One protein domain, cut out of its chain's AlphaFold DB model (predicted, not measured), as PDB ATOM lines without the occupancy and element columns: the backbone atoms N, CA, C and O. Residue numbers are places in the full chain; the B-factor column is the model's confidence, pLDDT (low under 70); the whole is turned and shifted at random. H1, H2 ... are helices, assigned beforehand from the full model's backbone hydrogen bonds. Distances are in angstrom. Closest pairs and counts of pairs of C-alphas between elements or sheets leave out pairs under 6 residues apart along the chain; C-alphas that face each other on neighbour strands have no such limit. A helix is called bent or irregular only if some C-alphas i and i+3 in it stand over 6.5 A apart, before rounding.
ATOM      1  N   PHE A   3     -18.017  21.330  40.054       50.94
ATOM      2  CA  PHE A   3     -18.478  21.457  41.446       50.94
ATOM      3  C   PHE A   3     -19.681  20.586  41.856       50.94
ATOM      4  O   PHE A   3     -19.710  20.068  42.967       50.94
ATOM      5  N   VAL A   4     -20.682  20.390  40.986       53.62
ATOM      6  CA  VAL A   4     -21.862  19.556  41.334       53.62
ATOM      7  C   VAL A   4     -21.485  18.076  41.457       53.62
ATOM      8  O   VAL A   4     -22.150  17.320  42.159       53.62
ATOM      9  N   ARG A   5     -20.407  17.659  40.781       54.81
ATOM     10  CA  ARG A   5     -19.955  16.271  40.776       54.81
ATOM     11  C   ARG A   5     -19.294  15.926  42.109       54.81
ATOM     12  O   ARG A   5     -19.764  14.995  42.744       54.81
ATOM     13  N   GLU A   6     -18.351  16.750  42.585       57.28
ATOM     14  CA  GLU A   6     -17.638  16.576  43.870       57.28
ATOM     15  C   GLU A   6     -18.561  16.507  45.097       57.28
ATOM     16  O   GLU A   6     -18.280  15.774  46.045       57.28
ATOM     17  N   MET A   7     -19.682  17.236  45.078       55.25
ATOM     18  CA  MET A   7     -20.617  17.303  46.208       55.25
ATOM     19  C   MET A   7     -21.489  16.042  46.361       55.25
ATOM     20  O   MET A   7     -22.066  15.830  47.424       55.25
ATOM     21  N   ASN A   8     -21.562  15.200  45.322       61.44
ATOM     22  CA  ASN A   8     -22.338  13.954  45.297       61.44
ATOM     23  C   ASN A   8     -21.464  12.697  45.150       61.44
ATOM     24  O   ASN A   8     -22.001  11.600  44.992       61.44
ATOM     25  N   GLU A   9     -20.134  12.826  45.186       75.12
ATOM     26  CA  GLU A   9     -19.261  11.657  45.081       75.12
ATOM     27  C   GLU A   9     -19.308  10.856  46.372       75.12
ATOM     28  O   GLU A   9     -18.868  11.299  47.441       75.12
ATOM     29  N   THR A  10     -19.819   9.634  46.262       89.00
ATOM     30  CA  THR A  10     -19.746   8.679  47.358       89.00
ATOM     31  C   THR A  10     -18.280   8.334  47.630       89.00
ATOM     32  O   THR A  10     -17.417   8.439  46.755       89.00
ATOM     33  N   HIS A  11     -17.973   7.841  48.833       89.44
ATOM     34  CA  HIS A  11     -16.636   7.312  49.132       89.44
ATOM     35  C   HIS A  11     -16.188   6.258  48.097       89.44
ATOM     36  O   HIS A  11     -15.013   6.167  47.748       89.44
ATOM     37  N   ARG A  12     -17.144   5.492  47.550       89.56
ATOM     38  CA  ARG A  12     -16.908   4.514  46.482       89.56
ATOM     39  C   ARG A  12     -16.476   5.176  45.171       89.56
ATOM     40  O   ARG A  12     -15.585   4.649  44.510       89.56
ATOM     41  N   ASP A  13     -17.083   6.300  44.796       92.81
ATOM     42  CA  ASP A  13     -16.717   7.027  43.573       92.81
ATOM     43  C   ASP A  13     -15.300   7.586  43.681       92.81
ATOM     44  O   ASP A  13     -14.493   7.400  42.769       92.81
ATOM     45  N   LYS A  14     -14.955   8.153  44.843       91.00
ATOM     46  CA  LYS A  14     -13.599   8.645  45.121       91.00
ATOM     47  C   LYS A  14     -12.566   7.524  45.067       91.00
ATOM     48  O   LYS A  14     -11.558   7.666  44.381       91.00
ATOM     49  N   ALA A  15     -12.839   6.389  45.714       92.81
ATOM     50  CA  ALA A  15     -11.953   5.224  45.679       92.81
ATOM     51  C   ALA A  15     -11.731   4.711  44.246       92.81
ATOM     52  O   ALA A  15     -10.597   4.430  43.864       92.81
ATOM     53  N   ARG A  16     -12.790   4.657  43.423       94.56
ATOM     54  CA  ARG A  16     -12.685   4.270  42.008       94.56
ATOM     55  C   ARG A  16     -11.777   5.220  41.231       94.56
ATOM     56  O   ARG A  16     -10.869   4.756  40.551       94.56
ATOM     57  N   VAL A  17     -11.998   6.532  41.345       95.00
ATOM     58  CA  VAL A  17     -11.188   7.544  40.643       95.00
ATOM     59  C   VAL A  17      -9.716   7.452  41.046       95.00
ATOM     60  O   VAL A  17      -8.840   7.568  40.184       95.00
ATOM     61  N   LEU A  18      -9.440   7.213  42.330       95.06
ATOM     62  CA  LEU A  18      -8.086   7.037  42.853       95.06
ATOM     63  C   LEU A  18      -7.408   5.812  42.219       95.06
ATOM     64  O   LEU A  18      -6.353   5.953  41.601       95.06
ATOM     65  N   ILE A  19      -8.063   4.646  42.276       95.75
ATOM     66  CA  ILE A  19      -7.554   3.387  41.709       95.75
ATOM     67  C   ILE A  19      -7.336   3.518  40.195       95.75
ATOM     68  O   ILE A  19      -6.262   3.183  39.698       95.75
ATOM     69  N   ASP A  20      -8.309   4.047  39.451       97.69
ATOM     70  CA  ASP A  20      -8.198   4.224  37.996       97.69
ATOM     71  C   ASP A  20      -7.074   5.199  37.616       97.69
ATOM     72  O   ASP A  20      -6.444   5.080  36.562       97.69
ATOM     73  N   THR A  21      -6.801   6.191  38.463       97.25
ATOM     74  CA  THR A  21      -5.713   7.144  38.240       97.25
ATOM     75  C   THR A  21      -4.352   6.514  38.499       97.25
ATOM     76  O   THR A  21      -3.462   6.672  37.665       97.25
ATOM     77  N   VAL A  22      -4.192   5.780  39.600       97.38
ATOM     78  CA  VAL A  22      -2.934   5.092  39.921       97.38
ATOM     79  C   VAL A  22      -2.628   4.010  38.889       97.38
ATOM     80  O   VAL A  22      -1.527   3.990  38.346       97.38
ATOM     81  N   ARG A  23      -3.620   3.205  38.494       96.56
ATOM     82  CA  ARG A  23      -3.449   2.179  37.451       96.56
ATOM     83  C   ARG A  23      -2.971   2.759  36.120       96.56
ATOM     84  O   ARG A  23      -2.142   2.156  35.451       96.56
ATOM     85  N   ARG A  24      -3.457   3.944  35.729       98.00
ATOM     86  CA  ARG A  24      -3.006   4.626  34.499       98.00
ATOM     87  C   ARG A  24      -1.579   5.166  34.578       98.00
ATOM     88  O   ARG A  24      -0.997   5.436  33.533       98.00
ATOM     89  N   LYS A  25      -1.027   5.355  35.780       97.88
ATOM     90  CA  LYS A  25       0.360   5.805  35.977       97.88
ATOM     91  C   LYS A  25       1.377   4.671  35.819       97.88
ATOM     92  O   LYS A  25       2.546   4.968  35.608       97.88
ATOM     93  N   GLY A  26       0.933   3.416  35.863       97.81
ATOM     94  CA  GLY A  26       1.771   2.235  35.667       97.81
ATOM     95  C   GLY A  26       2.075   1.478  36.959       97.81
ATOM     96  O   GLY A  26       1.525   1.764  38.029       97.81
ATOM     97  N   ASP A  27       2.944   0.482  36.825       98.06
ATOM     98  CA  ASP A  27       3.173  -0.530  37.857       98.06
ATOM     99  C   ASP A  27       3.927   0.027  39.071       98.06
ATOM    100  O   ASP A  27       3.604  -0.338  40.201       98.06
ATOM    101  N   ASP A  28       4.843   0.979  38.870       98.25
ATOM    102  CA  ASP A  28       5.580   1.624  39.968       98.25
ATOM    103  C   ASP A  28       4.630   2.377  40.908       98.25
ATOM    104  O   ASP A  28       4.646   2.177  42.122       98.25
ATOM    105  N   ALA A  29       3.722   3.182  40.345       98.06
ATOM    106  CA  ALA A  29       2.723   3.913  41.124       98.06
ATOM    107  C   ALA A  29       1.727   2.966  41.810       98.06
ATOM    108  O   ALA A  29       1.291   3.217  42.934       98.06
ATOM    109  N   SER A  30       1.361   1.871  41.136       97.44
ATOM    110  CA  SER A  30       0.498   0.835  41.713       97.44
ATOM    111  C   SER A  30       1.172   0.145  42.902       97.44
ATOM    112  O   SER A  30       0.531  -0.056  43.932       97.44
ATOM    113  N   SER A  31       2.468  -0.149  42.792       97.62
ATOM    114  CA  SER A  31       3.268  -0.750  43.863       97.62
ATOM    115  C   SER A  31       3.405   0.189  45.062       97.62
ATOM    116  O   SER A  31       3.235  -0.236  46.201       97.62
ATOM    117  N   GLU A  32       3.629   1.482  44.816       98.25
ATOM    118  CA  GLU A  32       3.704   2.499  45.869       98.25
ATOM    119  C   GLU A  32       2.358   2.678  46.596       98.25
ATOM    120  O   GLU A  32       2.309   2.741  47.824       98.25
ATOM    121  N   MET A  33       1.233   2.672  45.868       97.25
ATOM    122  CA  MET A  33      -0.100   2.704  46.484       97.25
ATOM    123  C   MET A  33      -0.359   1.475  47.367       97.25
ATOM    124  O   MET A  33      -0.934   1.624  48.445       97.25
ATOM    125  N   ILE A  34       0.051   0.278  46.932       97.06
ATOM    126  CA  ILE A  34      -0.063  -0.950  47.734       97.06
ATOM    127  C   ILE A  34       0.791  -0.841  48.999       97.06
ATOM    128  O   ILE A  34       0.294  -1.147  50.081       97.06
ATOM    129  N   HIS A  35       2.031  -0.352  48.890       97.62
ATOM    130  CA  HIS A  35       2.900  -0.120  50.044       97.62
ATOM    131  C   HIS A  35       2.224   0.789  51.079       97.62
ATOM    132  O   HIS A  35       2.078   0.401  52.238       97.62
ATOM    133  N   PHE A  36       1.718   1.951  50.650       97.25
ATOM    134  CA  PHE A  36       0.998   2.858  51.543       97.25
ATOM    135  C   PHE A  36      -0.265   2.231  52.134       97.25
ATOM    136  O   PHE A  36      -0.574   2.469  53.298       97.25
ATOM    137  N   LEU A  37      -1.002   1.419  51.370       96.44
ATOM    138  CA  LEU A  37      -2.180   0.728  51.889       96.44
ATOM    139  C   LEU A  37      -1.807  -0.236  53.024       96.44
ATOM    140  O   LEU A  37      -2.465  -0.231  54.060       96.44
ATOM    141  N   CYS A  38      -0.724  -1.002  52.856       96.50
ATOM    142  CA  CYS A  38      -0.186  -1.904  53.877       96.50
ATOM    143  C   CYS A  38       0.290  -1.173  55.138       96.50
ATOM    144  O   CYS A  38       0.106  -1.700  56.236       96.50
ATOM    145  N   GLU A  39       0.866   0.023  55.003       97.19
ATOM    146  CA  GLU A  39       1.262   0.858  56.145       97.19
ATOM    147  C   GLU A  39       0.064   1.483  56.870       97.19
ATOM    148  O   GLU A  39       0.056   1.564  58.098       97.19
ATOM    149  N   LEU A  40      -0.949   1.933  56.123       97.12
ATOM    150  CA  LEU A  40      -2.114   2.625  56.678       97.12
ATOM    151  C   LEU A  40      -3.115   1.668  57.330       97.12
ATOM    152  O   LEU A  40      -3.688   2.004  58.367       97.12
ATOM    153  N   ASP A  41      -3.348   0.500  56.729       96.50
ATOM    154  CA  ASP A  41      -4.285  -0.496  57.246       96.50
ATOM    155  C   ASP A  41      -3.833  -1.928  56.931       96.50
ATOM    156  O   ASP A  41      -4.188  -2.536  55.919       96.50
ATOM    157  N   HIS A  42      -3.082  -2.500  57.872       94.75
ATOM    158  CA  HIS A  42      -2.588  -3.869  57.783       94.75
ATOM    159  C   HIS A  42      -3.713  -4.907  57.639       94.75
ATOM    160  O   HIS A  42      -3.599  -5.832  56.838       94.75
ATOM    161  N   ARG A  43      -4.818  -4.751  58.384       96.50
ATOM    162  CA  ARG A  43      -5.924  -5.726  58.373       96.50
ATOM    163  C   ARG A  43      -6.647  -5.714  57.037       96.50
ATOM    164  O   ARG A  43      -7.064  -6.761  56.547       96.50
ATOM    165  N   PHE A  44      -6.823  -4.530  56.460       94.31
ATOM    166  CA  PHE A  44      -7.423  -4.404  55.145       94.31
ATOM    167  C   PHE A  44      -6.512  -4.976  54.056       94.31
ATOM    168  O   PHE A  44      -6.991  -5.719  53.200       94.31
ATOM    169  N   SER A  45      -5.205  -4.718  54.116       96.88
ATOM    170  CA  SER A  45      -4.248  -5.305  53.174       96.88
ATOM    171  C   SER A  45      -4.158  -6.830  53.265       96.88
ATOM    172  O   SER A  45      -4.110  -7.489  52.226       96.88
ATOM    173  N   GLU A  46      -4.216  -7.407  54.470       96.50
ATOM    174  CA  GLU A  46      -4.320  -8.860  54.670       96.50
ATOM    175  C   GLU A  46      -5.612  -9.411  54.042       96.50
ATOM    176  O   GLU A  46      -5.584 -10.392  53.302       96.50
ATOM    177  N   HIS A  47      -6.748  -8.733  54.248       97.44
ATOM    178  CA  HIS A  47      -8.023  -9.117  53.635       97.44
ATOM    179  C   HIS A  47      -7.993  -9.081  52.097       97.44
ATOM    180  O   HIS A  47      -8.697  -9.854  51.448       97.44
ATOM    181  N   LEU A  48      -7.181  -8.197  51.511       94.88
ATOM    182  CA  LEU A  48      -6.973  -8.109  50.066       94.88
ATOM    183  C   LEU A  48      -5.918  -9.093  49.528       94.88
ATOM    184  O   LEU A  48      -5.760  -9.173  48.310       94.88
ATOM    185  N   GLY A  49      -5.212  -9.836  50.388       96.88
ATOM    186  CA  GLY A  49      -4.143 -10.758  49.986       96.88
ATOM    187  C   GLY A  49      -2.897 -10.050  49.442       96.88
ATOM    188  O   GLY A  49      -2.249 -10.564  48.532       96.88
TER     189      GLY A  49
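This is residues 3 to 49 of the 51 residues of the protein "CARD domain-containing protein" of Xiphophorus couchianus (Monterrey platyfish) (UniProt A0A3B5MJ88). The longest helix, H2, meets H3 near one end of each, and the two make an open V, a helical hairpin whose arms spread apart from the turn at Gly 26. At the far end of H3 the short helix H4 turns off at a corner; at the far end of H2 the chain leads away through residues 7 to 13, which stand free, to the small helix H1. The printed part has 47 residues with four named helices, H1, H2, H3 and H4 in that order along the chain, and no named strand; the class is all helix. The whole is loose, with a radius of gyration of the C-alphas of 12.6 A, and the C-alphas span 35 by 24 by 14 A.

H2 holds residues 11 to 25 and measures 21.5 A from C-alpha 11 at (-16.636, 7.312, 49.132) to C-alpha 25 at (0.360, 5.805, 35.977). H3, residues 27 to 40, measures 19.8 A and ends with C-alpha 40 at (-2.114, 2.625, 56.678). H4 holds residues 42 to 47 and measures 8.6 A. H1 holds residues 3 to 6 and measures 5.5 A. No helix is bent or irregular.

H2 and H3 touch, with residues 22 to 23 of H2 and residues 29 to 33 of H3 alone. The closest C-alphas of the two are those of Val 22 and Ser 30, 5.8 A apart. They run opposite ways at a steep tilt of 40 degrees, and their centres are 13.0 A apart. H3 and H4 only just touch, with 3 pairs of C-alphas within 8 A, and they touch only at the corner by their link. H3 touches H4 with residues 37 to 38 alone; the closest C-alphas of the two are those of Cys 38 and Ser 45, 5.3 A apart. H3 and H4 run opposite ways at a steep tilt of 64 degrees. H2 and H4 are apart. H1 is apart from H2, from H3 and from H4. In H2, H3 and H4 every pair of O of residue i and N of residue i+4 is within hydrogen-bond range; H1, with 4 residues, is too short for such a pair, and its 1 pair of O of residue i and N of residue i+3 is not within range.

The two C-alphas farthest apart are those of Phe 3 and Gly 49, at 36.3 A. The printed part has no cut, and the three links, H1 to H2, H2 to H3 and H3 to H4, are tight. Residues 39 to 44, of which 42 to 44 belong to H4, also stand free. The mean pLDDT of the printed part is 90.3, and residues 3 to 8 are under 70.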